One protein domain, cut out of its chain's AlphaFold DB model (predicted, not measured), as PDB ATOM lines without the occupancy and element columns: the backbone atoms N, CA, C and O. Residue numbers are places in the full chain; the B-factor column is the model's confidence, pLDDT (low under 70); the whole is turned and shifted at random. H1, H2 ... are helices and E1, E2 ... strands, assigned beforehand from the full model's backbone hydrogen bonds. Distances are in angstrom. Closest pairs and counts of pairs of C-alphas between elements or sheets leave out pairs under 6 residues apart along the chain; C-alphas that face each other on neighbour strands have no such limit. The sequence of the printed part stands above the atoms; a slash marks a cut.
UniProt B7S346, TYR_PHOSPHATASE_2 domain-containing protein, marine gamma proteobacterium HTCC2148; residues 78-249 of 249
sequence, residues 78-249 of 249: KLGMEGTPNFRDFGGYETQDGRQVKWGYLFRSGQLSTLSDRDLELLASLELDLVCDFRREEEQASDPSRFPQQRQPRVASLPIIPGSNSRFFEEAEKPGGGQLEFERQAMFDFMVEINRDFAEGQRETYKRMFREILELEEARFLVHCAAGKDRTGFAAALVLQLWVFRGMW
ATOM      1  N   LYS A  78     -15.804 -10.283 -36.818       93.44
ATOM      2  CA  LYS A  78     -15.455 -11.514 -37.525       93.44
ATOM      3  C   LYS A  78     -14.607 -12.360 -36.591       93.44
ATOM      4  O   LYS A  78     -13.461 -12.010 -36.333       93.44
ATOM      5  N   LEU A  79     -15.168 -13.468 -36.130       90.44
ATOM      6  CA  LEU A  79     -14.429 -14.416 -35.311       90.44
ATOM      7  C   LEU A  79     -13.523 -15.197 -36.263       90.44
ATOM      8  O   LEU A  79     -13.993 -15.726 -37.273       90.44
ATOM      9  N   GLY A  80     -12.217 -15.195 -35.993       83.19
ATOM     10  CA  GLY A  80     -11.175 -15.806 -36.827       83.19
ATOM     11  C   GLY A  80     -11.186 -17.336 -36.814       83.19
ATOM     12  O   GLY A  80     -10.136 -17.935 -36.616       83.19
ATOM     13  N   MET A  81     -12.360 -17.944 -36.988       89.81
ATOM     14  CA  MET A  81     -12.545 -19.391 -37.053       89.81
ATOM     15  C   MET A  81     -11.826 -19.963 -38.278       89.81
ATOM     16  O   MET A  81     -11.887 -19.387 -39.370       89.81
ATOM     17  N   GLU A  82     -11.177 -21.108 -38.108       90.69
ATOM     18  CA  GLU A  82     -10.384 -21.766 -39.152       90.69
ATOM     19  C   GLU A  82     -11.265 -22.658 -40.034       90.69
ATOM     20  O   GLU A  82     -11.193 -22.631 -41.264       90.69
ATOM     21  N   GLY A  83     -12.135 -23.430 -39.393       94.00
ATOM     22  CA  GLY A  83     -12.942 -24.484 -39.983       94.00
ATOM     23  C   GLY A  83     -14.320 -24.047 -40.462       94.00
ATOM     24  O   GLY A  83     -15.134 -24.898 -40.815       94.00
ATOM     25  N   THR A  84     -14.628 -22.749 -40.473       95.75
ATOM     26  CA  THR A  84     -15.902 -22.251 -41.005       95.75
ATOM     27  C   THR A  84     -15.757 -20.867 -41.635       95.75
ATOM     28  O   THR A  84     -15.127 -19.970 -41.069       95.75
ATOM     29  N   PRO A  85     -16.344 -20.637 -42.822       94.25
ATOM     30  CA  PRO A  85     -16.326 -19.321 -43.427       94.25
ATOM     31  C   PRO A  85     -17.351 -18.397 -42.760       94.25
ATOM     32  O   PRO A  85     -18.405 -18.818 -42.289       94.25
ATOM     33  N   ASN A  86     -17.095 -17.091 -42.833       95.19
ATOM     34  CA  ASN A  86     -18.073 -16.046 -42.511       95.19
ATOM     35  C   ASN A  86     -18.680 -16.104 -41.099       95.19
ATOM     36  O   ASN A  86     -19.794 -15.608 -40.923       95.19
ATOM     37  N   PHE A  87     -17.959 -16.628 -40.103       96.75
ATOM     38  CA  PHE A  87     -18.403 -16.551 -38.712       96.75
ATOM     39  C   PHE A  87     -18.345 -15.106 -38.204       96.75
ATOM     40  O   PHE A  87     -17.275 -14.487 -38.173       96.75
ATOM     41  N   ARG A  88     -19.499 -14.532 -37.863       95.75
ATOM     42  CA  ARG A  88     -19.620 -13.127 -37.460       95.75
ATOM     43  C   ARG A  88     -20.672 -12.925 -36.382       95.75
ATOM     44  O   ARG A  88     -21.704 -13.588 -36.404       95.75
ATOM     45  N   ASP A  89     -20.438 -11.947 -35.522       95.38
ATOM     46  CA  ASP A  89     -21.430 -11.379 -34.608       95.38
ATOM     47  C   ASP A  89     -22.194 -10.218 -35.278       95.38
ATOM     48  O   ASP A  89     -21.660  -9.484 -36.118       95.38
ATOM     49  N   PHE A  90     -23.458 -10.046 -34.913       91.19
ATOM     50  CA  PHE A  90     -24.302  -8.929 -35.334       91.19
ATOM     51  C   PHE A  90     -24.169  -7.676 -34.456       91.19
ATOM     52  O   PHE A  90     -24.591  -6.607 -34.883       91.19
ATOM     53  N   GLY A  91     -23.588  -7.769 -33.264       89.69
ATOM     54  CA  GLY A  91     -23.517  -6.688 -32.281       89.69
ATOM     55  C   GLY A  91     -22.793  -5.432 -32.759       89.69
ATOM     56  O   GLY A  91     -22.033  -5.467 -33.715       89.69
ATOM     57  N   GLY A  92     -23.029  -4.294 -32.121       87.75
ATOM     58  CA  GLY A  92     -22.371  -3.022 -32.425       87.75
ATOM     59  C   GLY A  92     -22.849  -2.315 -33.694       87.75
ATOM     60  O   GLY A  92     -22.237  -1.330 -34.080       87.75
ATOM     61  N   TYR A  93     -23.902  -2.792 -34.370       86.19
ATOM     62  CA  TYR A  93     -24.604  -1.953 -35.348       86.19
ATOM     63  C   TYR A  93     -25.504  -0.958 -34.621       86.19
ATOM     64  O   TYR A  93     -26.260  -1.360 -33.737       86.19
ATOM     65  N   GLU A  94     -25.443   0.310 -35.019       84.94
ATOM     66  CA  GLU A  94     -26.358   1.335 -34.528       84.94
ATOM     67  C   GLU A  94     -27.772   1.111 -35.084       84.94
ATOM     68  O   GLU A  94     -27.966   0.736 -36.247       84.94
ATOM     69  N   THR A  95     -28.769   1.299 -34.229       83.06
ATOM     70  CA  THR A  95     -30.185   1.218 -34.573       83.06
ATOM     71  C   THR A  95     -30.733   2.603 -34.929       83.06
ATOM     72  O   THR A  95     -30.139   3.626 -34.599       83.06
ATOM     73  N   GLN A  96     -31.889   2.686 -35.594       81.50
ATOM     74  CA  GLN A  96     -32.449   3.985 -36.008       81.50
ATOM     75  C   GLN A  96     -32.834   4.903 -34.842       81.50
ATOM     76  O   GLN A  96     -32.954   6.112 -35.021       81.50
ATOM     77  N   ASP A  97     -33.056   4.327 -33.664       80.00
ATOM     78  CA  ASP A  97     -33.337   5.034 -32.420       80.00
ATOM     79  C   ASP A  97     -32.072   5.325 -31.588       80.00
ATOM     80  O   ASP A  97     -32.190   5.727 -30.432       80.00
ATOM     81  N   GLY A  98     -30.874   5.149 -32.161       80.62
ATOM     82  CA  GLY A  98     -29.591   5.495 -31.536       80.62
ATOM     83  C   GLY A  98     -29.099   4.501 -30.478       80.62
ATOM     84  O   GLY A  98     -28.189   4.814 -29.712       80.62
ATOM     85  N   ARG A  99     -29.703   3.306 -30.394       83.50
ATOM     86  CA  ARG A  99     -29.178   2.180 -29.600       83.50
ATOM     87  C   ARG A  99     -28.174   1.373 -30.424       83.50
ATOM     88  O   ARG A  99     -27.906   1.668 -31.583       83.50
ATOM     89  N   GLN A 100     -27.608   0.329 -29.824       84.75
ATOM     90  CA  GLN A 100     -26.746  -0.619 -30.523       84.75
ATOM     91  C   GLN A 100     -27.263  -2.044 -30.372       84.75
ATOM     92  O   GLN A 100     -27.698  -2.451 -29.294       84.75
ATOM     93  N   VAL A 101     -27.145  -2.833 -31.443       86.94
ATOM     94  CA  VAL A 101     -27.361  -4.282 -31.380       86.94
ATOM     95  C   VAL A 101     -26.387  -4.868 -30.357       86.94
ATOM     96  O   VAL A 101     -25.178  -4.650 -30.442       86.94
ATOM     97  N   LYS A 102     -26.893  -5.619 -29.380       88.12
ATOM     98  CA  LYS A 102     -26.065  -6.179 -28.305       88.12
ATOM     99  C   LYS A 102     -25.062  -7.199 -28.852       88.12
ATOM    100  O   LYS A 102     -25.423  -8.108 -29.598       88.12
ATOM    101  N   TRP A 103     -23.802  -7.072 -28.450       92.75
ATOM    102  CA  TRP A 103     -22.766  -8.056 -28.757       92.75
ATOM    103  C   TRP A 103     -23.014  -9.385 -28.041       92.75
ATOM    104  O   TRP A 103     -23.381  -9.411 -26.869       92.75
ATOM    105  N   GLY A 104     -22.753 -10.493 -28.733       93.12
ATOM    106  CA  GLY A 104     -22.733 -11.835 -28.153       93.12
ATOM    107  C   GLY A 104     -24.053 -12.562 -28.061       93.12
ATOM    108  O   GLY A 104     -24.102 -13.601 -27.412       93.12
ATOM    109  N   TYR A 105     -25.082 -12.058 -28.736       91.94
ATOM    110  CA  TYR A 105     -26.412 -12.669 -28.732       91.94
ATOM    111  C   TYR A 105     -26.801 -13.273 -30.073       91.94
ATOM    112  O   TYR A 105     -27.490 -14.287 -30.103       91.94
ATOM    113  N   LEU A 106     -26.362 -12.692 -31.188       93.12
ATOM    114  CA  LEU A 106     -26.686 -13.213 -32.506       93.12
ATOM    115  C   LEU A 106     -25.432 -13.350 -33.351       93.12
ATOM    116  O   LEU A 106     -24.640 -12.419 -33.496       93.12
ATOM    117  N   PHE A 107     -25.312 -14.514 -33.970       96.94
ATOM    118  CA  PHE A 107     -24.204 -14.892 -34.818       96.94
ATOM    119  C   PHE A 107     -24.697 -15.415 -36.160       96.94
ATOM    120  O   PHE A 107     -25.814 -15.919 -36.307       96.94
ATOM    121  N   ARG A 108     -23.826 -15.325 -37.160       97.50
ATOM    122  CA  ARG A 108     -23.977 -15.989 -38.455       97.50
ATOM    123  C   ARG A 108     -22.709 -16.732 -38.822       97.50
ATOM    124  O   ARG A 108     -21.627 -16.276 -38.473       97.50
ATOM    125  N   SER A 109     -22.833 -17.802 -39.595       98.38
ATOM    126  CA  SER A 109     -21.682 -18.524 -40.149       98.38
ATOM    127  C   SER A 109     -22.030 -19.260 -41.440       98.38
ATOM    128  O   SER A 109     -23.183 -19.277 -41.883       98.38
ATOM    129  N   GLY A 110     -21.021 -19.866 -42.066       97.94
ATOM    130  CA  GLY A 110     -21.209 -21.017 -42.942       97.94
ATOM    131  C   GLY A 110     -21.343 -22.316 -42.152       97.94
ATOM    132  O   GLY A 110     -21.674 -22.309 -40.965       97.94
ATOM    133  N   GLN A 111     -21.094 -23.435 -42.824       97.38
ATOM    134  CA  GLN A 111     -21.212 -24.764 -42.233       97.38
ATOM    135  C   GLN A 111     -20.239 -24.966 -41.069       97.38
ATOM    136  O   GLN A 111     -19.188 -24.329 -41.008       97.38
ATOM    137  N   LEU A 112     -20.585 -25.884 -40.168       98.25
ATOM    138  CA  LEU A 112     -19.842 -26.155 -38.934       98.25
ATOM    139  C   LEU A 112     -19.227 -27.565 -38.909       98.25
ATOM    140  O   LEU A 112     -18.773 -28.029 -37.867       98.25
ATOM    141  N   SER A 113     -19.242 -28.291 -40.027       97.88
ATOM    142  CA  SER A 113     -18.734 -29.670 -40.091       97.88
ATOM    143  C   SER A 113     -17.210 -29.756 -39.986       97.88
ATOM    144  O   SER A 113     -16.670 -30.752 -39.512       97.88
ATOM    145  N   THR A 114     -16.511 -28.692 -40.381       97.50
ATOM    146  CA  THR A 114     -15.046 -28.636 -40.477       97.50
ATOM    147  C   THR A 114     -14.379 -27.829 -39.363       97.50
ATOM    148  O   THR A 114     -13.179 -27.594 -39.453       97.50
ATOM    149  N   LEU A 115     -15.123 -27.424 -38.322       97.00
ATOM    150  CA  LEU A 115     -14.573 -26.704 -37.162       97.00
ATOM    151  C   LEU A 115     -13.367 -27.447 -36.578       97.00
ATOM    152  O   LEU A 115     -13.457 -28.653 -36.363       97.00
ATOM    153  N   SER A 116     -12.263 -26.752 -36.311       94.94
ATOM    154  CA  SER A 116     -11.119 -27.313 -35.585       94.94
ATOM    155  C   SER A 116     -11.433 -27.473 -34.090       94.94
ATOM    156  O   SER A 116     -12.464 -27.011 -33.602       94.94
ATOM    157  N   ASP A 117     -10.550 -28.123 -33.329       93.06
ATOM    158  CA  ASP A 117     -10.744 -28.246 -31.876       93.06
ATOM    159  C   ASP A 117     -10.672 -26.875 -31.183       93.06
ATOM    160  O   ASP A 117     -11.461 -26.589 -30.286       93.06
ATOM    161  N   ARG A 118      -9.821 -25.977 -31.693       90.62
ATOM    162  CA  ARG A 118      -9.776 -24.566 -31.285       90.62
ATOM    163  C   ARG A 118     -11.084 -23.840 -31.598       90.62
ATOM    164  O   ARG A 118     -11.568 -23.067 -30.774       90.62
ATOM    165  N   ASP A 119     -11.667 -24.074 -32.774       94.38
ATOM    166  CA  ASP A 119     -12.960 -23.478 -33.116       94.38
ATOM    167  C   ASP A 119     -14.070 -23.985 -32.190       94.38
ATOM    168  O   ASP A 119     -14.973 -23.227 -31.847       94.38
ATOM    169  N   LEU A 120     -14.014 -25.252 -31.762       94.81
ATOM    170  CA  LEU A 120     -14.963 -25.807 -30.797       94.81
ATOM    171  C   LEU A 120     -14.810 -25.185 -29.406       94.81
ATOM    172  O   LEU A 120     -15.826 -24.935 -28.762       94.81
ATOM    173  N   GLU A 121     -13.589 -24.891 -28.956       92.25
ATOM    174  CA  GLU A 121     -13.359 -24.116 -27.726       92.25
ATOM    175  C   GLU A 121     -13.971 -22.714 -27.839       92.25
ATOM    176  O   GLU A 121     -14.751 -22.303 -26.975       92.25
ATOM    177  N   LEU A 122     -13.715 -22.020 -28.954       92.50
ATOM    178  CA  LEU A 122     -14.288 -20.699 -29.192       92.50
ATOM    179  C   LEU A 122     -15.817 -20.760 -29.257       92.50
ATOM    180  O   LEU A 122     -16.473 -19.952 -28.603       92.50
ATOM    181  N   LEU A 123     -16.395 -21.734 -29.966       95.50
ATOM    182  CA  LEU A 123     -17.844 -21.945 -30.054       95.50
ATOM    183  C   LEU A 123     -18.462 -22.243 -28.681       95.50
ATOM    184  O   LEU A 123     -19.555 -21.757 -28.394       95.50
ATOM    185  N   ALA A 124     -17.761 -22.992 -27.822       93.94
ATOM    186  CA  ALA A 124     -18.190 -23.249 -26.449       93.94
ATOM    187  C   ALA A 124     -18.261 -21.955 -25.629       93.94
ATOM    188  O   ALA A 124     -19.236 -21.750 -24.907       93.94
ATOM    189  N   SER A 125     -17.286 -21.052 -25.794       92.19
ATOM    190  CA  SER A 125     -17.274 -19.751 -25.109       92.19
ATOM    191  C   SER A 125     -18.422 -18.819 -25.526       92.19
ATOM    192  O   SER A 125     -18.741 -17.879 -24.803       92.19
ATOM    193  N   LEU A 126     -19.057 -19.072 -26.678       94.06
ATOM    194  CA  LEU A 126     -20.217 -18.300 -27.135       94.06
ATOM    195  C   LEU A 126     -21.519 -18.725 -26.459       94.06
ATOM    196  O   LEU A 126     -22.508 -18.019 -26.616       94.06
ATOM    197  N   GLU A 127     -21.532 -19.863 -25.755       94.38
ATOM    198  CA  GLU A 127     -22.691 -20.377 -25.015       94.38
ATOM    199  C   GLU A 127     -23.986 -20.390 -25.843       94.38
ATOM    200  O   GLU A 127     -25.037 -19.959 -25.373       94.38
ATOM    201  N   LEU A 128     -23.904 -20.848 -27.097       96.44
ATOM    202  CA  LEU A 128     -25.057 -20.886 -27.995       96.44
ATOM    203  C   LEU A 128     -26.185 -21.747 -27.408       96.44
ATOM    204  O   LEU A 128     -25.963 -22.869 -26.950       96.44
ATOM    205  N   ASP A 129     -27.404 -21.226 -27.491       97.06
ATOM    206  CA  ASP A 129     -28.628 -21.889 -27.044       97.06
ATOM    207  C   ASP A 129     -29.388 -22.506 -28.214       97.06
ATOM    208  O   ASP A 129     -29.938 -23.603 -28.098       97.06
ATOM    209  N   LEU A 130     -29.395 -21.819 -29.360       97.62
ATOM    210  CA  LEU A 130     -30.100 -22.243 -30.563       97.62
ATOM    211  C   LEU A 130     -29.247 -22.030 -31.819       97.62
ATOM    212  O   LEU A 130     -28.673 -20.965 -32.048       97.62
ATOM    213  N   VAL A 131     -29.243 -23.047 -32.677       98.50
ATOM    214  CA  VAL A 131     -28.658 -23.024 -34.016       98.50
ATOM    215  C   VAL A 131     -29.753 -23.287 -35.042       98.50
ATOM    216  O   VAL A 131     -30.405 -24.327 -35.007       98.50
ATOM    217  N   CYS A 132     -29.936 -22.364 -35.978       98.62
ATOM    218  CA  CYS A 132     -30.817 -22.522 -37.130       98.62
ATOM    219  C   CYS A 132     -29.983 -22.937 -38.352       98.62
ATOM    220  O   CYS A 132     -29.212 -22.124 -38.876       98.62
ATOM    221  N   ASP A 133     -30.145 -24.183 -38.805       98.56
ATOM    222  CA  ASP A 133     -29.436 -24.731 -39.969       98.56
ATOM    223  C   ASP A 133     -30.324 -24.654 -41.222       98.56
ATOM    224  O   ASP A 133     -31.320 -25.370 -41.344       98.56
ATOM    225  N   PHE A 134     -29.967 -23.769 -42.158       98.44
ATOM    226  CA  PHE A 134     -30.678 -23.584 -43.430       98.44
ATOM    227  C   PHE A 134     -30.176 -24.480 -44.565       98.44
ATOM    228  O   PHE A 134     -30.630 -24.349 -45.710       98.44
ATOM    229  N   ARG A 135     -29.185 -25.341 -44.308       97.38
ATOM    230  CA  ARG A 135     -28.695 -26.288 -45.315       97.38
ATOM    231  C   ARG A 135     -29.792 -27.279 -45.680       97.38
ATOM    232  O   ARG A 135     -30.672 -27.559 -44.873       97.38
ATOM    233  N   ARG A 136     -29.748 -27.803 -46.901       95.00
ATOM    234  CA  ARG A 136     -30.636 -28.890 -47.326       95.00
ATOM    235  C   ARG A 136     -30.368 -30.132 -46.487       95.00
ATOM    236  O   ARG A 136     -29.266 -30.290 -45.964       95.00
ATOM    237  N   GLU A 137     -31.345 -31.017 -46.376       95.31
ATOM    238  CA  GLU A 137     -31.216 -32.223 -45.551       95.31
ATOM    239  C   GLU A 137     -30.033 -33.099 -45.998       95.31
ATOM    240  O   GLU A 137     -29.309 -33.627 -45.159       95.31
ATOM    241  N   GLU A 138     -29.745 -33.162 -47.302       93.75
ATOM    242  CA  GLU A 138     -28.605 -33.914 -47.839       93.75
ATOM    243  C   GLU A 138     -27.260 -33.281 -47.460       93.75
ATOM    244  O   GLU A 138     -26.308 -33.993 -47.140       93.75
ATOM    245  N   GLU A 139     -27.183 -31.943 -47.457       94.69
ATOM    246  CA  GLU A 139     -26.008 -31.197 -46.982       94.69
ATOM    247  C   GLU A 139     -25.806 -31.436 -45.472       94.69
ATOM    248  O   GLU A 139     -24.677 -31.620 -45.023       94.69
ATOM    249  N   GLN A 140     -26.887 -31.460 -44.680       97.38
ATOM    250  CA  GLN A 140     -26.823 -31.720 -43.235       97.38
ATOM    251  C   GLN A 140     -26.367 -33.151 -42.927       97.38
ATOM    252  O   GLN A 140     -25.562 -33.352 -42.020       97.38
ATOM    253  N   ALA A 141     -26.869 -34.134 -43.678       96.94
ATOM    254  CA  ALA A 141     -26.530 -35.542 -43.496       96.94
ATOM    255  C   ALA A 141     -25.098 -35.871 -43.944       96.94
ATOM    256  O   ALA A 141     -24.420 -36.652 -43.280       96.94
ATOM    257  N   SER A 142     -24.642 -35.282 -45.054       96.38
ATOM    258  CA  SER A 142     -23.292 -35.523 -45.589       96.38
ATOM    259  C   SER A 142     -22.216 -34.852 -44.738       96.38
ATOM    260  O   SER A 142     -21.171 -35.443 -44.483       96.38
ATOM    261  N   ASP A 143     -22.502 -33.640 -44.261       96.12
ATOM    262  CA  ASP A 143     -21.575 -32.806 -43.503       96.12
ATOM    263  C   ASP A 143     -22.209 -32.399 -42.158       96.12
ATOM    264  O   ASP A 143     -22.611 -31.240 -41.982       96.12
ATOM    265  N   PRO A 144     -22.336 -33.313 -41.180       97.38
ATOM    266  CA  PRO A 144     -22.966 -32.997 -39.903       97.38
ATOM    267  C   PRO A 144     -22.195 -31.903 -39.153       97.38
ATOM    268  O   PRO A 144     -20.965 -31.919 -39.081       97.38
ATOM    269  N   SER A 145     -22.921 -30.935 -38.586       97.69
ATOM    270  CA  SER A 145     -22.328 -29.851 -37.793       97.69
ATOM    271  C   SER A 145     -21.645 -30.399 -36.537       97.69
ATOM    272  O   SER A 145     -22.206 -31.245 -35.839       97.69
ATOM    273  N   ARG A 146     -20.448 -29.892 -36.222       97.38
ATOM    274  CA  ARG A 146     -19.750 -30.188 -34.965       97.38
ATOM    275  C   ARG A 146     -20.159 -29.177 -33.893       97.38
ATOM    276  O   ARG A 146     -20.233 -27.982 -34.167       97.38
ATOM    277  N   PHE A 147     -20.367 -29.653 -32.666       96.81
ATOM    278  CA  PHE A 147     -20.687 -28.819 -31.504       96.81
ATOM    279  C   PHE A 147     -19.842 -29.211 -30.282       96.81
ATOM    280  O   PHE A 147     -19.405 -30.364 -30.192       96.81
ATOM    281  N   PRO A 148     -19.620 -28.281 -29.333       93.62
ATOM    282  CA  PRO A 148     -18.991 -28.578 -28.050       93.62
ATOM    283  C   PRO A 148     -19.721 -29.699 -27.305       93.62
ATOM    284  O   PRO A 148     -20.949 -29.704 -27.221       93.62
ATOM    285  N   GLN A 149     -18.978 -30.645 -26.729       89.19
ATOM    286  CA  GLN A 149     -19.576 -31.788 -26.024       89.19
ATOM    287  C   GLN A 149     -20.203 -31.393 -24.683       89.19
ATOM    288  O   GLN A 149     -21.168 -32.012 -24.247       89.19
ATOM    289  N   GLN A 150     -19.653 -30.367 -24.032       87.25
ATOM    290  CA  GLN A 150     -20.039 -29.931 -22.692       87.25
ATOM    291  C   GLN A 150     -21.429 -29.282 -22.679       87.25
ATOM    292  O   GLN A 150     -22.178 -29.453 -21.722       87.25
ATOM    293  N   ARG A 151     -21.769 -28.544 -23.743       89.06
ATOM    294  CA  ARG A 151     -23.064 -27.888 -23.933       89.06
ATOM    295  C   ARG A 151     -23.383 -27.844 -25.421       89.06
ATOM    296  O   ARG A 151     -22.801 -27.051 -26.158       89.06
ATOM    297  N   GLN A 152     -24.314 -28.690 -25.847       94.38
ATOM    298  CA  GLN A 152     -24.820 -28.660 -27.215       94.38
ATOM    299  C   GLN A 152     -26.029 -27.720 -27.305       94.38
ATOM    300  O   GLN A 152     -26.932 -27.831 -26.472       94.38
ATOM    301  N   PRO A 153     -26.074 -26.813 -28.297       96.56
ATOM    302  CA  PRO A 153     -27.248 -25.984 -28.537       96.56
ATOM    303  C   PRO A 153     -28.422 -26.829 -29.052       96.56
ATOM    304  O   PRO A 153     -28.231 -27.882 -29.668       96.56
ATOM    305  N   ARG A 154     -29.651 -26.326 -28.891       97.06
ATOM    306  CA  ARG A 154     -30.802 -26.821 -29.660       97.06
ATOM    307  C   ARG A 154     -30.540 -26.553 -31.141       97.06
ATOM    308  O   ARG A 154     -30.165 -25.443 -31.506       97.06
ATOM    309  N   VAL A 155     -30.781 -27.534 -32.006       98.06
ATOM    310  CA  VAL A 155     -30.661 -27.356 -33.462       98.06
ATOM    311  C   VAL A 155     -32.049 -27.360 -34.092       98.06
ATOM    312  O   VAL A 155     -32.757 -28.365 -34.046       98.06
ATOM    313  N   ALA A 156     -32.432 -26.241 -34.700       98.19
ATOM    314  CA  ALA A 156     -33.606 -26.137 -35.553       98.19
ATOM    315  C   ALA A 156     -33.185 -26.354 -37.012       98.19
ATOM    316  O   ALA A 156     -32.573 -25.483 -37.635       98.19
ATOM    317  N   SER A 157     -33.519 -27.523 -37.565       98.12
ATOM    318  CA  SER A 157     -33.346 -27.795 -38.994       98.12
ATOM    319  C   SER A 157     -34.439 -27.075 -39.789       98.12
ATOM    320  O   SER A 157     -35.635 -27.331 -39.606       98.12
ATOM    321  N   LEU A 158     -34.024 -26.122 -40.626       97.94
ATOM    322  CA  LEU A 158     -34.879 -25.200 -41.376       97.94
ATOM    323  C   LEU A 158     -34.446 -25.162 -42.854       97.94
ATOM    324  O   LEU A 158     -34.054 -24.104 -43.348       97.94
ATOM    325  N   PRO A 159     -34.466 -26.295 -43.577       96.19
ATOM    326  CA  PRO A 159     -33.867 -26.387 -44.903       96.19
ATOM    327  C   PRO A 159     -34.476 -25.378 -45.884       96.19
ATOM    328  O   PRO A 159     -35.694 -25.273 -46.024       96.19
ATOM    329  N   ILE A 160     -33.606 -24.650 -46.591       93.81
ATOM    330  CA  ILE A 160     -33.985 -23.746 -47.682       93.81
ATOM    331  C   ILE A 160     -33.431 -24.299 -48.993       93.81
ATOM    332  O   ILE A 160     -32.212 -24.414 -49.169       93.81
ATOM    333  N   ILE A 161     -34.339 -24.593 -49.924       84.38
ATOM    334  CA  ILE A 161     -34.044 -25.037 -51.290       84.38
ATOM    335  C   ILE A 161     -34.535 -23.938 -52.237       84.38
ATOM    336  O   ILE A 161     -35.744 -23.841 -52.450       84.38
ATOM    337  N   PRO A 162     -33.638 -23.108 -52.805       67.69
ATOM    338  CA  PRO A 162     -34.037 -22.154 -53.829       67.69
ATOM    339  C   PRO A 162     -34.606 -22.895 -55.042       67.69
ATOM    340  O   PRO A 162     -33.922 -23.729 -55.641       67.69
ATOM    341  N   GLY A 163     -35.853 -22.592 -55.407       57.91
ATOM    342  CA  GLY A 163     -36.543 -23.257 -56.520       57.91
ATOM    343  C   GLY A 163     -35.930 -22.987 -57.902       57.91
ATOM    344  O   GLY A 163     -36.174 -23.742 -58.837       57.91
ATOM    345  N   SER A 164     -35.113 -21.940 -58.041       57.03
ATOM    346  CA  SER A 164     -34.488 -21.522 -59.304       57.03
ATOM    347  C   SER A 164     -33.288 -22.373 -59.727       57.03
ATOM    348  O   SER A 164     -32.901 -22.321 -60.895       57.03
ATOM    349  N   ASN A 165     -32.710 -23.185 -58.827       58.03
ATOM    350  CA  ASN A 165     -31.511 -23.986 -59.118       58.03
ATOM    351  C   ASN A 165     -31.685 -24.880 -60.356       58.03
ATOM    352  O   ASN A 165     -30.770 -24.978 -61.166       58.03
ATOM    353  N   SER A 166     -32.854 -25.496 -60.535       53.66
ATOM    354  CA  SER A 166     -33.110 -26.422 -61.646       53.66
ATOM    355  C   SER A 166     -33.058 -25.747 -63.018       53.66
ATOM    356  O   SER A 166     -32.412 -26.275 -63.917       53.66
ATOM    357  N   ARG A 167     -33.648 -24.554 -63.177       56.88
ATOM    358  CA  ARG A 167     -33.654 -23.838 -64.467       56.88
ATOM    359  C   ARG A 167     -32.262 -23.419 -64.922       56.88
ATOM    360  O   ARG A 167     -31.959 -23.527 -66.102       56.88
ATOM    361  N   PHE A 168     -31.411 -22.974 -63.999       60.00
ATOM    362  CA  PHE A 168     -30.052 -22.554 -64.339       60.00
ATOM    363  C   PHE A 168     -29.182 -23.726 -64.803       60.00
ATOM    364  O   PHE A 168     -28.488 -23.602 -65.810       60.00
ATOM    365  N   PHE A 169     -29.242 -24.873 -64.116       58.22
ATOM    366  CA  PHE A 169     -28.508 -26.066 -64.549       58.22
ATOM    367  C   PHE A 169     -29.034 -26.601 -65.891       58.22
ATOM    368  O   PHE A 169     -28.231 -26.917 -66.763       58.22
ATOM    369  N   GLU A 170     -30.354 -26.601 -66.113       60.22
ATOM    370  CA  GLU A 170     -30.954 -26.973 -67.408       60.22
ATOM    371  C   GLU A 170     -30.548 -26.029 -68.557       60.22
ATOM    372  O   GLU A 170     -30.400 -26.457 -69.704       60.22
ATOM    373  N   GLU A 171     -30.377 -24.734 -68.283       59.34
ATOM    374  CA  GLU A 171     -29.988 -23.730 -69.280       59.34
ATOM    375  C   GLU A 171     -28.482 -23.769 -69.587       59.34
ATOM    376  O   GLU A 171     -28.091 -23.616 -70.746       59.34
ATOM    377  N   ALA A 172     -27.647 -24.039 -68.577       60.34
ATOM    378  CA  ALA A 172     -26.193 -24.163 -68.702       60.34
ATOM    379  C   ALA A 172     -25.748 -25.426 -69.468       60.34
ATOM    380  O   ALA A 172     -24.666 -25.440 -70.052       60.34
ATOM    381  N   GLU A 173     -26.575 -26.475 -69.501       59.56
ATOM    382  CA  GLU A 173     -26.308 -27.713 -70.248       59.56
ATOM    383  C   GLU A 173     -26.637 -27.616 -71.754       59.56
ATOM    384  O   GLU A 173     -26.345 -28.543 -72.518       59.56
ATOM    385  N   LYS A 174     -27.211 -26.499 -72.233       61.59
ATOM    386  CA  LYS A 174     -27.521 -26.311 -73.662       61.59
ATOM    387  C   LYS A 174     -26.234 -26.069 -74.485       61.59
ATOM    388  O   LYS A 174     -25.470 -25.153 -74.173       61.59
ATOM    389  N   PRO A 175     -25.985 -26.813 -75.586       46.97
ATOM    390  CA  PRO A 175     -24.777 -26.633 -76.394       46.97
ATOM    391  C   PRO A 175     -24.807 -25.302 -77.162       46.97
ATOM    392  O   PRO A 175     -25.726 -25.063 -77.944       46.97
ATOM    393  N   GLY A 176     -23.785 -24.456 -76.974       56.53
ATOM    394  CA  GLY A 176     -23.645 -23.155 -77.655       56.53
ATOM    395  C   GLY A 176     -23.113 -22.001 -76.790       56.53
ATOM    396  O   GLY A 176     -22.945 -20.898 -77.307       56.53
ATOM    397  N   GLY A 177     -22.843 -22.241 -75.500       53.03
ATOM    398  CA  GLY A 177     -22.330 -21.259 -74.537       53.03
ATOM    399  C   GLY A 177     -20.913 -20.784 -74.855       53.03
ATOM    400  O   GLY A 177     -19.930 -21.311 -74.350       53.03
ATOM    401  N   GLY A 178     -20.808 -19.805 -75.745       54.84
ATOM    402  CA  GLY A 178     -19.565 -19.132 -76.083       54.84
ATOM    403  C   GLY A 178     -19.739 -17.626 -75.991       54.84
ATOM    404  O   GLY A 178     -19.795 -16.976 -77.027       54.84
ATOM    405  N   GLN A 179     -19.846 -17.083 -74.773       55.62
ATOM    406  CA  GLN A 179     -19.544 -15.682 -74.439       55.62
ATOM    407  C   GLN A 179     -19.629 -15.478 -72.916       55.62
ATOM    408  O   GLN A 179     -20.710 -15.502 -72.335       55.62
ATOM    409  N   LEU A 180     -18.486 -15.212 -72.275       55.56
ATOM    410  CA  LEU A 180     -18.353 -14.947 -70.829       55.56
ATOM    411  C   LEU A 180     -19.313 -13.864 -70.288       55.56
ATOM    412  O   LEU A 180     -19.673 -13.883 -69.112       55.56
ATOM    413  N   GLU A 181     -19.728 -12.900 -71.116       58.50
ATOM    414  CA  GLU A 181     -20.705 -11.871 -70.727       58.50
ATOM    415  C   GLU A 181     -22.134 -12.422 -70.616       58.50
ATOM    416  O   GLU A 181     -22.852 -12.060 -69.685       58.50
ATOM    417  N   PHE A 182     -22.520 -13.346 -71.500       59.69
ATOM    418  CA  PHE A 182     -23.807 -14.043 -71.427       59.69
ATOM    419  C   PHE A 182     -23.881 -14.916 -70.166       59.69
ATOM    420  O   PHE A 182     -24.883 -14.899 -69.456       59.69
ATOM    421  N   GLU A 183     -22.781 -15.588 -69.818       72.06
ATOM    422  CA  GLU A 183     -22.662 -16.386 -68.589       72.06
ATOM    423  C   GLU A 183     -22.758 -15.523 -67.320       72.06
ATOM    424  O   GLU A 183     -23.408 -15.907 -66.346       72.06
ATOM    425  N   ARG A 184     -22.156 -14.324 -67.330       78.81
ATOM    426  CA  ARG A 184     -22.258 -13.367 -66.217       78.81
ATOM    427  C   ARG A 184     -23.674 -12.840 -66.025       78.81
ATOM    428  O   ARG A 184     -24.128 -12.778 -64.884       78.81
ATOM    429  N   GLN A 185     -24.353 -12.456 -67.105       80.44
ATOM    430  CA  GLN A 185     -25.725 -11.954 -67.024       80.44
ATOM    431  C   GLN A 185     -26.690 -13.058 -66.577       80.44
ATOM    432  O   GLN A 185     -27.480 -12.833 -65.666       80.44
ATOM    433  N   ALA A 186     -26.555 -14.271 -67.118       80.56
ATOM    434  CA  ALA A 186     -27.351 -15.418 -66.688       80.56
ATOM    435  C   ALA A 186     -27.150 -15.736 -65.197       80.56
ATOM    436  O   ALA A 186     -28.118 -15.967 -64.476       80.56
ATOM    437  N   MET A 187     -25.906 -15.694 -64.703       82.56
ATOM    438  CA  MET A 187     -25.615 -15.863 -63.274       82.56
ATOM    439  C   MET A 187     -26.224 -14.740 -62.426       82.56
ATOM    440  O   MET A 187     -26.742 -14.994 -61.340       82.56
ATOM    441  N   PHE A 188     -26.169 -13.495 -62.902       86.50
ATOM    442  CA  PHE A 188     -26.796 -12.369 -62.218       86.50
ATOM    443  C   PHE A 188     -28.313 -12.565 -62.106       86.50
ATOM    444  O   PHE A 188     -28.851 -12.495 -61.000       86.50
ATOM    445  N   ASP A 189     -28.984 -12.869 -63.216       85.56
ATOM    446  CA  ASP A 189     -30.434 -13.080 -63.254       85.56
ATOM    447  C   ASP A 189     -30.843 -14.264 -62.373       85.56
ATOM    448  O   ASP A 189     -31.786 -14.167 -61.586       85.56
ATOM    449  N   PHE A 190     -30.059 -15.340 -62.394       84.38
ATOM    450  CA  PHE A 190     -30.229 -16.481 -61.504       84.38
ATOM    451  C   PHE A 190     -30.142 -16.100 -60.019       84.38
ATOM    452  O   PHE A 190     -31.007 -16.473 -59.222       84.38
ATOM    453  N   MET A 191     -29.138 -15.309 -59.631       89.06
ATOM    454  CA  MET A 191     -29.014 -14.822 -58.256       89.06
ATOM    455  C   MET A 191     -30.171 -13.894 -57.869       89.06
ATOM    456  O   MET A 191     -30.620 -13.924 -56.720       89.06
ATOM    457  N   VAL A 192     -30.694 -13.093 -58.803       90.19
ATOM    458  CA  VAL A 192     -31.899 -12.278 -58.583       90.19
ATOM    459  C   VAL A 192     -33.116 -13.168 -58.333       90.19
ATOM    460  O   VAL A 192     -33.863 -12.920 -57.385       90.19
ATOM    461  N   GLU A 193     -33.303 -14.225 -59.122       88.94
ATOM    462  CA  GLU A 193     -34.393 -15.184 -58.925       88.94
ATOM    463  C   GLU A 193     -34.290 -15.912 -57.582       88.94
ATOM    464  O   GLU A 193     -35.292 -16.011 -56.876       88.94
ATOM    465  N   ILE A 194     -33.086 -16.335 -57.177       89.81
ATOM    466  CA  ILE A 194     -32.842 -16.903 -55.840       89.81
ATOM    467  C   ILE A 194     -33.272 -15.919 -54.744       89.81
ATOM    468  O   ILE A 194     -33.967 -16.301 -53.804       89.81
ATOM    469  N   ASN A 195     -32.875 -14.648 -54.846       91.00
ATOM    470  CA  ASN A 195     -33.232 -13.648 -53.837       91.00
ATOM    471  C   ASN A 195     -34.742 -13.370 -53.804       91.00
ATOM    472  O   ASN A 195     -35.301 -13.165 -52.724       91.00
ATOM    473  N   ARG A 196     -35.420 -13.410 -54.958       91.75
ATOM    474  CA  ARG A 196     -36.887 -13.332 -55.023       91.75
ATOM    475  C   ARG A 196     -37.532 -14.537 -54.343       91.75
ATOM    476  O   ARG A 196     -38.458 -14.359 -53.557       91.75
ATOM    477  N   ASP A 197     -37.012 -15.740 -54.573       91.50
ATOM    478  CA  ASP A 197     -37.493 -16.949 -53.901       91.50
ATOM    479  C   ASP A 197     -37.268 -16.891 -52.383       91.50
ATOM    480  O   ASP A 197     -38.152 -17.265 -51.618       91.50
ATOM    481  N   PHE A 198     -36.160 -16.330 -51.896       93.12
ATOM    482  CA  PHE A 198     -35.997 -16.105 -50.456       93.12
ATOM    483  C   PHE A 198     -37.102 -15.218 -49.867       93.12
ATOM    484  O   PHE A 198     -37.617 -15.520 -48.790       93.12
ATOM    485  N   ALA A 199     -37.495 -14.159 -50.575       91.19
ATOM    486  CA  ALA A 199     -38.547 -13.253 -50.127       91.19
ATOM    487  C   ALA A 199     -39.957 -13.869 -50.221       91.19
ATOM    488  O   ALA A 199     -40.796 -13.652 -49.343       91.19
ATOM    489  N   GLU A 200     -40.231 -14.634 -51.279       90.19
ATOM    490  CA  GLU A 200     -41.583 -15.087 -51.627       90.19
ATOM    491  C   GLU A 200     -41.809 -16.594 -51.440       90.19
ATOM    492  O   GLU A 200     -42.885 -17.015 -51.021       90.19
ATOM    493  N   GLY A 201     -40.831 -17.435 -51.734       90.75
ATOM    494  CA  GLY A 201     -40.915 -18.887 -51.558       90.75
ATOM    495  C   GLY A 201     -40.610 -19.330 -50.128       90.75
ATOM    496  O   GLY A 201     -41.287 -20.201 -49.590       90.75
ATOM    497  N   GLN A 202     -39.647 -18.681 -49.466       93.94
ATOM    498  CA  GLN A 202     -39.070 -19.163 -48.197       93.94
ATOM    499  C   GLN A 202     -39.597 -18.443 -46.942       93.94
ATOM    500  O   GLN A 202     -39.058 -18.587 -45.842       93.94
ATOM    501  N   ARG A 203     -40.682 -17.672 -47.084       93.75
ATOM    502  CA  ARG A 203     -41.284 -16.865 -46.004       93.75
ATOM    503  C   ARG A 203     -41.662 -17.678 -44.765       93.75
ATOM    504  O   ARG A 203     -41.383 -17.234 -43.653       93.75
ATOM    505  N   GLU A 204     -42.258 -18.862 -44.923       95.38
ATOM    506  CA  GLU A 204     -42.630 -19.687 -43.763       95.38
ATOM    507  C   GLU A 204     -41.398 -20.235 -43.022       95.38
ATOM    508  O   GLU A 204     -41.423 -20.322 -41.794       95.38
ATOM    509  N   THR A 205     -40.292 -20.504 -43.723       96.81
ATOM    510  CA  THR A 205     -39.028 -20.929 -43.102       96.81
ATOM    511  C   THR A 205     -38.412 -19.806 -42.270       96.81
ATOM    512  O   THR A 205     -38.081 -20.017 -41.103       96.81
ATOM    513  N   TYR A 206     -38.338 -18.580 -42.801       96.69
ATOM    514  CA  TYR A 206     -37.852 -17.428 -42.027       96.69
ATOM    515  C   TYR A 206     -38.793 -17.050 -40.879       96.69
ATOM    516  O   TYR A 206     -38.344 -16.693 -39.792       96.69
ATOM    517  N   LYS A 207     -40.108 -17.183 -41.061       95.88
ATOM    518  CA  LYS A 207     -41.083 -17.015 -39.975       95.88
ATOM    519  C   LYS A 207     -40.882 -18.052 -38.874       95.88
ATOM    520  O   LYS A 207     -40.979 -17.706 -37.699       95.88
ATOM    521  N   ARG A 208     -40.588 -19.307 -39.230       97.12
ATOM    522  CA  ARG A 208     -40.234 -20.341 -38.255       97.12
ATOM    523  C   ARG A 208     -38.935 -19.994 -37.536       97.12
ATOM    524  O   ARG A 208     -38.941 -20.042 -36.318       97.12
ATOM    525  N   MET A 209     -37.892 -19.537 -38.236       96.69
ATOM    526  CA  MET A 209     -36.665 -19.032 -37.598       96.69
ATOM    527  C   MET A 209     -36.980 -17.983 -36.518       96.69
ATOM    528  O   MET A 209     -36.513 -18.114 -35.393       96.69
ATOM    529  N   PHE A 210     -37.800 -16.971 -36.823       95.00
ATOM    530  CA  PHE A 210     -38.171 -15.964 -35.823       95.00
ATOM    531  C   PHE A 210     -38.960 -16.542 -34.649       95.00
ATOM    532  O   PHE A 210     -38.751 -16.103 -33.525       95.00
ATOM    533  N   ARG A 211     -39.839 -17.525 -34.872       95.12
ATOM    534  CA  ARG A 211     -40.531 -18.218 -33.774       95.12
ATOM    535  C   ARG A 211     -39.547 -18.939 -32.859       95.12
ATOM    536  O   ARG A 211     -39.597 -18.718 -31.661       95.12
ATOM    537  N   GLU A 212     -38.621 -19.710 -33.424       95.50
ATOM    538  CA  GLU A 212     -37.604 -20.439 -32.654       95.50
ATOM    539  C   GLU A 212     -36.728 -19.479 -31.827       95.50
ATOM    540  O   GLU A 212     -36.368 -19.797 -30.696       95.50
ATOM    541  N   ILE A 213     -36.414 -18.295 -32.374       91.56
ATOM    542  CA  ILE A 213     -35.665 -17.236 -31.676       91.56
ATOM    543  C   ILE A 213     -36.494 -16.623 -30.541       91.56
ATOM    544  O   ILE A 213     -35.999 -16.471 -29.432       91.56
ATOM    545  N   LEU A 214     -37.753 -16.267 -30.804       90.75
ATOM    546  CA  LEU A 214     -38.621 -15.584 -29.836       90.75
ATOM    547  C   LEU A 214     -39.150 -16.502 -28.726       90.75
ATOM    548  O   LEU A 214     -39.642 -16.006 -27.719       90.75
ATOM    549  N   GLU A 215     -39.070 -17.820 -28.904       91.94
ATOM    550  CA  GLU A 215     -39.400 -18.809 -27.869       91.94
ATOM    551  C   GLU A 215     -38.408 -18.819 -26.700       91.94
ATOM    552  O   GLU A 215     -38.749 -19.320 -25.629       91.94
ATOM    553  N   LEU A 216     -37.188 -18.311 -26.899       88.19
ATOM    554  CA  LEU A 216     -36.131 -18.335 -25.895       88.19
ATOM    555  C   LEU A 216     -35.832 -16.916 -25.401       88.19
ATOM    556  O   LEU A 216     -35.439 -16.040 -26.172       88.19
ATOM    557  N   GLU A 217     -35.988 -16.699 -24.098       85.75
ATOM    558  CA  GLU A 217     -35.617 -15.443 -23.443       85.75
ATOM    559  C   GLU A 217     -34.106 -15.396 -23.189       85.75
ATOM    560  O   GLU A 217     -33.507 -16.396 -22.799       85.75
ATOM    561  N   GLU A 218     -33.488 -14.234 -23.430       83.62
ATOM    562  CA  GLU A 218     -32.053 -13.969 -23.206       83.62
ATOM    563  C   GLU A 218     -31.078 -14.997 -23.822       83.62
ATOM    564  O   GLU A 218     -29.944 -15.151 -23.366       83.62
ATOM    565  N   ALA A 219     -31.500 -15.677 -24.887       90.50
ATOM    566  CA  ALA A 219     -30.722 -16.726 -25.531       90.50
ATOM    567  C   ALA A 219     -29.736 -16.203 -26.584       90.50
ATOM    568  O   ALA A 219     -29.860 -15.098 -27.121       90.50
ATOM    569  N   ARG A 220     -28.742 -17.041 -26.892       94.56
ATOM    570  CA  ARG A 220     -27.712 -16.793 -27.904       94.56
ATOM    571  C   ARG A 220     -27.919 -17.682 -29.121       94.56
ATOM    572  O   ARG A 220     -28.055 -18.902 -29.016       94.56
ATOM    573  N   PHE A 221     -27.912 -17.064 -30.293       96.06
ATOM    574  CA  PHE A 221     -28.410 -17.656 -31.526       96.06
ATOM    575  C   PHE A 221     -27.356 -17.668 -32.622       96.06
ATOM    576  O   PHE A 221     -26.666 -16.673 -32.839       96.06
ATOM    577  N   LEU A 222     -27.295 -18.754 -33.386       97.94
ATOM    578  CA  LEU A 222     -26.507 -18.838 -34.613       97.94
ATOM    579  C   LEU A 222     -27.406 -19.219 -35.788       97.94
ATOM    580  O   LEU A 222     -28.089 -20.239 -35.753       97.94
ATOM    581  N   VAL A 223     -27.368 -18.430 -36.857       98.31
ATOM    582  CA  VAL A 223     -28.007 -18.774 -38.135       98.31
ATOM    583  C   VAL A 223     -26.939 -19.138 -39.163       98.31
ATOM    584  O   VAL A 223     -25.980 -18.389 -39.360       98.31
ATOM    585  N   HIS A 224     -27.076 -20.268 -39.855       98.44
ATOM    586  CA  HIS A 224     -26.071 -20.665 -40.843       98.44
ATOM    587  C   HIS A 224     -26.639 -21.413 -42.050       98.44
ATOM    588  O   HIS A 224     -27.779 -21.865 -42.075       98.44
ATOM    589  N   CYS A 225     -25.825 -21.481 -43.099       97.31
ATOM    590  CA  CYS A 225     -26.058 -22.297 -44.285       97.31
ATOM    591  C   CYS A 225     -24.719 -22.924 -44.708       97.31
ATOM    592  O   CYS A 225     -23.848 -23.092 -43.862       97.31
ATOM    593  N   ALA A 226     -24.517 -23.264 -45.985       95.56
ATOM    594  CA  ALA A 226     -23.236 -23.804 -46.452       95.56
ATOM    595  C   ALA A 226     -22.097 -22.766 -46.388       95.56
ATOM    596  O   ALA A 226     -21.132 -22.922 -45.645       95.56
ATOM    597  N   ALA A 227     -22.226 -21.656 -47.123       95.06
ATOM    598  CA  ALA A 227     -21.183 -20.625 -47.208       95.06
ATOM    599  C   ALA A 227     -21.377 -19.457 -46.225       95.06
ATOM    600  O   ALA A 227     -20.514 -18.579 -46.118       95.06
ATOM    601  N   GLY A 228     -22.540 -19.387 -45.572       95.44
ATOM    602  CA  GLY A 228     -22.902 -18.265 -44.712       95.44
ATOM    603  C   GLY A 228     -23.069 -16.958 -45.480       95.44
ATOM    604  O   GLY A 228     -22.742 -15.900 -44.946       95.44
ATOM    605  N   LYS A 229     -23.520 -17.026 -46.741       94.62
ATOM    606  CA  LYS A 229     -23.659 -15.880 -47.656       94.62
ATOM    607  C   LYS A 229     -25.114 -15.590 -47.997       94.62
ATOM    608  O   LYS A 229     -25.614 -14.590 -47.514       94.62
ATOM    609  N   ASP A 230     -25.782 -16.473 -48.740       94.06
ATOM    610  CA  ASP A 230     -27.081 -16.179 -49.372       94.06
ATOM    611  C   ASP A 230     -28.262 -16.417 -48.422       94.06
ATOM    612  O   ASP A 230     -28.789 -15.462 -47.863       94.06
ATOM    613  N   ARG A 231     -28.600 -17.685 -48.127       95.81
ATOM    614  CA  ARG A 231     -29.651 -18.075 -47.155       95.81
ATOM    615  C   ARG A 231     -29.464 -17.366 -45.802       95.81
ATOM    616  O   ARG A 231     -30.357 -16.712 -45.274       95.81
ATOM    617  N   THR A 232     -28.240 -17.425 -45.277       96.75
ATOM    618  CA  THR A 232     -27.848 -16.748 -44.034       96.75
ATOM    619  C   THR A 232     -27.824 -15.229 -44.161       96.75
ATOM    620  O   THR A 232     -28.120 -14.535 -43.196       96.75
ATOM    621  N   GLY A 233     -27.447 -14.684 -45.319       94.44
ATOM    622  CA  GLY A 233     -27.415 -13.237 -45.529       94.44
ATOM    623  C   GLY A 233     -28.802 -12.636 -45.603       94.44
ATOM    624  O   GLY A 233     -29.018 -11.578 -45.025       94.44
ATOM    625  N   PHE A 234     -29.745 -13.338 -46.224       95.38
ATOM    626  CA  PHE A 234     -31.141 -12.934 -46.229       95.38
ATOM    627  C   PHE A 234     -31.726 -12.975 -44.812       95.38
ATOM    628  O   PHE A 234     -32.304 -11.988 -44.364       95.38
ATOM    629  N   ALA A 235     -31.473 -14.049 -44.053       95.44
ATOM    630  CA  ALA A 235     -31.838 -14.119 -42.634       95.44
ATOM    631  C   ALA A 235     -31.248 -12.945 -41.832       95.44
ATOM    632  O   ALA A 235     -31.958 -12.271 -41.091       95.44
ATOM    633  N   ALA A 236     -29.958 -12.662 -42.028       92.81
ATOM    634  CA  ALA A 236     -29.263 -11.561 -41.378       92.81
ATOM    635  C   ALA A 236     -29.886 -10.197 -41.708       92.81
ATOM    636  O   ALA A 236     -30.073  -9.377 -40.811       92.81
ATOM    637  N   ALA A 237     -30.225  -9.968 -42.979       92.00
ATOM    638  CA  ALA A 237     -30.876  -8.746 -43.428       92.00
ATOM    639  C   ALA A 237     -32.253  -8.576 -42.779       92.00
ATOM    640  O   ALA A 237     -32.541  -7.495 -42.280       92.00
ATOM    641  N   LEU A 238     -33.065  -9.638 -42.705       92.50
ATOM    642  CA  LEU A 238     -34.365  -9.598 -42.028       92.50
ATOM    643  C   LEU A 238     -34.226  -9.285 -40.537       92.50
ATOM    644  O   LEU A 238     -34.981  -8.472 -40.006       92.50
ATOM    645  N   VAL A 239     -33.275  -9.928 -39.859       89.06
ATOM    646  CA  VAL A 239     -33.057  -9.717 -38.426       89.06
ATOM    647  C   VAL A 239     -32.624  -8.280 -38.156       89.06
ATOM    648  O   VAL A 239     -33.252  -7.600 -37.349       89.06
ATOM    649  N   LEU A 240     -31.623  -7.782 -38.883       85.31
ATOM    650  CA  LEU A 240     -31.195  -6.391 -38.760       85.31
ATOM    651  C   LEU A 240     -32.327  -5.436 -39.131       85.31
ATOM    652  O   LEU A 240     -32.579  -4.504 -38.387       85.31
ATOM    653  N   GLN A 241     -33.078  -5.688 -40.202       84.50
ATOM    654  CA  GLN A 241     -34.196  -4.832 -40.590       84.50
ATOM    655  C   GLN A 241     -35.310  -4.795 -39.537       84.50
ATOM    656  O   GLN A 241     -35.966  -3.777 -39.375       84.50
ATOM    657  N   LEU A 242     -35.556  -5.871 -38.798       78.00
ATOM    658  CA  LEU A 242     -36.544  -5.830 -37.722       78.00
ATOM    659  C   LEU A 242     -35.976  -5.184 -36.461       78.00
ATOM    660  O   LEU A 242     -36.677  -4.413 -35.815       78.00
ATOM    661  N   TRP A 243     -34.725  -5.461 -36.110       73.12
ATOM    662  CA  TRP A 243     -34.150  -5.014 -34.840       73.12
ATOM    663  C   TRP A 243     -33.636  -3.575 -34.896       73.12
ATOM    664  O   TRP A 243     -33.970  -2.787 -34.016       73.12
ATOM    665  N   VAL A 244     -32.951  -3.186 -35.973       58.44
ATOM    666  CA  VAL A 244     -32.503  -1.801 -36.216       58.44
ATOM    667  C   VAL A 244     -33.681  -0.843 -36.382       58.44
ATOM    668  O   VAL A 244     -33.562   0.322 -36.018       58.44
ATOM    669  N   PHE A 245     -34.826  -1.313 -36.889       53.12
ATOM    670  CA  PHE A 245     -35.978  -0.448 -37.168       53.12
ATOM    671  C   PHE A 245     -37.086  -0.514 -36.108       53.12
ATOM    672  O   PHE A 245     -37.963   0.348 -36.109       53.12
ATOM    673  N   ARG A 246     -37.117  -1.533 -35.234       51.81
ATOM    674  CA  ARG A 246     -38.184  -1.681 -34.220       51.81
ATOM    675  C   ARG A 246     -37.697  -1.744 -32.780       51.81
ATOM    676  O   ARG A 246     -38.538  -1.831 -31.890       51.81
ATOM    677  N   GLY A 247     -36.389  -1.682 -32.538       46.31
ATOM    678  CA  GLY A 247     -35.872  -1.483 -31.191       46.31
ATOM    679  C   GLY A 247     -36.184  -2.627 -30.219       46.31
ATOM    680  O   GLY A 247     -36.422  -2.390 -29.032       46.31
ATOM    681  N   MET A 248     -36.248  -3.858 -30.726       48.94
ATOM    682  CA  MET A 248     -36.330  -5.043 -29.879       48.94
ATOM    683  C   MET A 248     -34.937  -5.323 -29.304       48.94
ATOM    684  O   MET A 248     -34.004  -5.509 -30.086       48.94
ATOM    685  N   TRP A 249     -34.880  -5.379 -27.967       48.66
ATOM    686  CA  TRP A 249     -33.714  -5.463 -27.064       48.66
ATOM    687  C   TRP A 249     -33.056  -4.125 -26.707       48.66
ATOM    688  O   TRP A 249     -32.616  -3.370 -27.599       48.66
TER     689      TRP A 249
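Overview. This is residues 78 to 249 of the 249 residues of the protein "TYR_PHOSPHATASE_2 domain-containing protein" of marine gamma proteobacterium HTCC2148 (UniProt B7S346). A small slab of four side-by-side strands has two helices, H5 and H6, over one face, while a helical hairpin, H3 and H4, reaches away as a long arm ending in residues 173 to 182, which stick out. No helix is on the other face; H1 and H2 stand off the sheet, and the stretch from 78 to 105 has no named element. The 172 printed residues include named elements in the order E1 H1 E2 H2 E3 H3 H4 H5 E4 H6; the sheet, E1 E4 E2 E3, is parallel, and the class is mixed. The whole is compact, with a radius of gyration of the C-alphas of 17.7 A and spans of 55 by 40 by 27 A.

Arrangement. Residues 88 to 89 pair antiparallel with 107 to 108 of E1, residues 106 to 109, an edge strand. E1 is the parallel neighbour of E4, residues 221 to 224, with N 107 and O 221 2.8 A apart. E4 is parallel to E2, residues 130 to 133, with N 222 and O 130 at 2.9 A. E2 is parallel to the other edge strand, E3, residues 154 to 157, with N 131 and O 154 at 2.8 A. H1, residues 117 to 125, makes E1, H1, E2 a split strand-helix-strand unit, two parallel strands joined through a helix with E4 between them; its crossover is right-handed. H2, residues 137 to 142, makes E2, H2, E3 an unsplit unit, also right-handed. H1 and H2 are not on the sheet. H3, residues 165 to 172, and H4, residues 180 to 200, form a hairpin and touch at a shallow tilt of 14 degrees, opposite ways; their closest C-alphas, of Phe 168 and Phe 190, are 6.7 A apart. H5, residues 203 to 214, meets H4 only through their link and runs along the strands at a height over the sheet of 10.2 A. H6, residues 230 to 246, is on the same face at 10.9 A, over E1 and E4; its closest C-alpha pair with E4, His 224 and Thr 232, is at 5.4 A. H4 and H6 only just touch, with 3 pairs of C-alphas within 8 A, closest at Phe 198 and Phe 234, 7.2 A. Every O i to N i+4 pair is within hydrogen-bond range in H1 to H5, and 12 of 13 in H6.

Along the chain. E1 begins at C-alpha 106, (-26.686, -13.213, -32.506). From first to last C-alpha, H4 measures 30.1 A, H6 23.7 A and H5 16.4 A. H6 ends at C-alpha 246, (-38.184, -1.681, -34.220).

Size, cuts and confidence. The C-alphas of Gly 176 and Glu 217 are the farthest apart, 56.1 A. The printed part has no cut, and the link from H2 to E3 is long. The model's confidence is under 70 at residues 162 to 182 and 244 to 249.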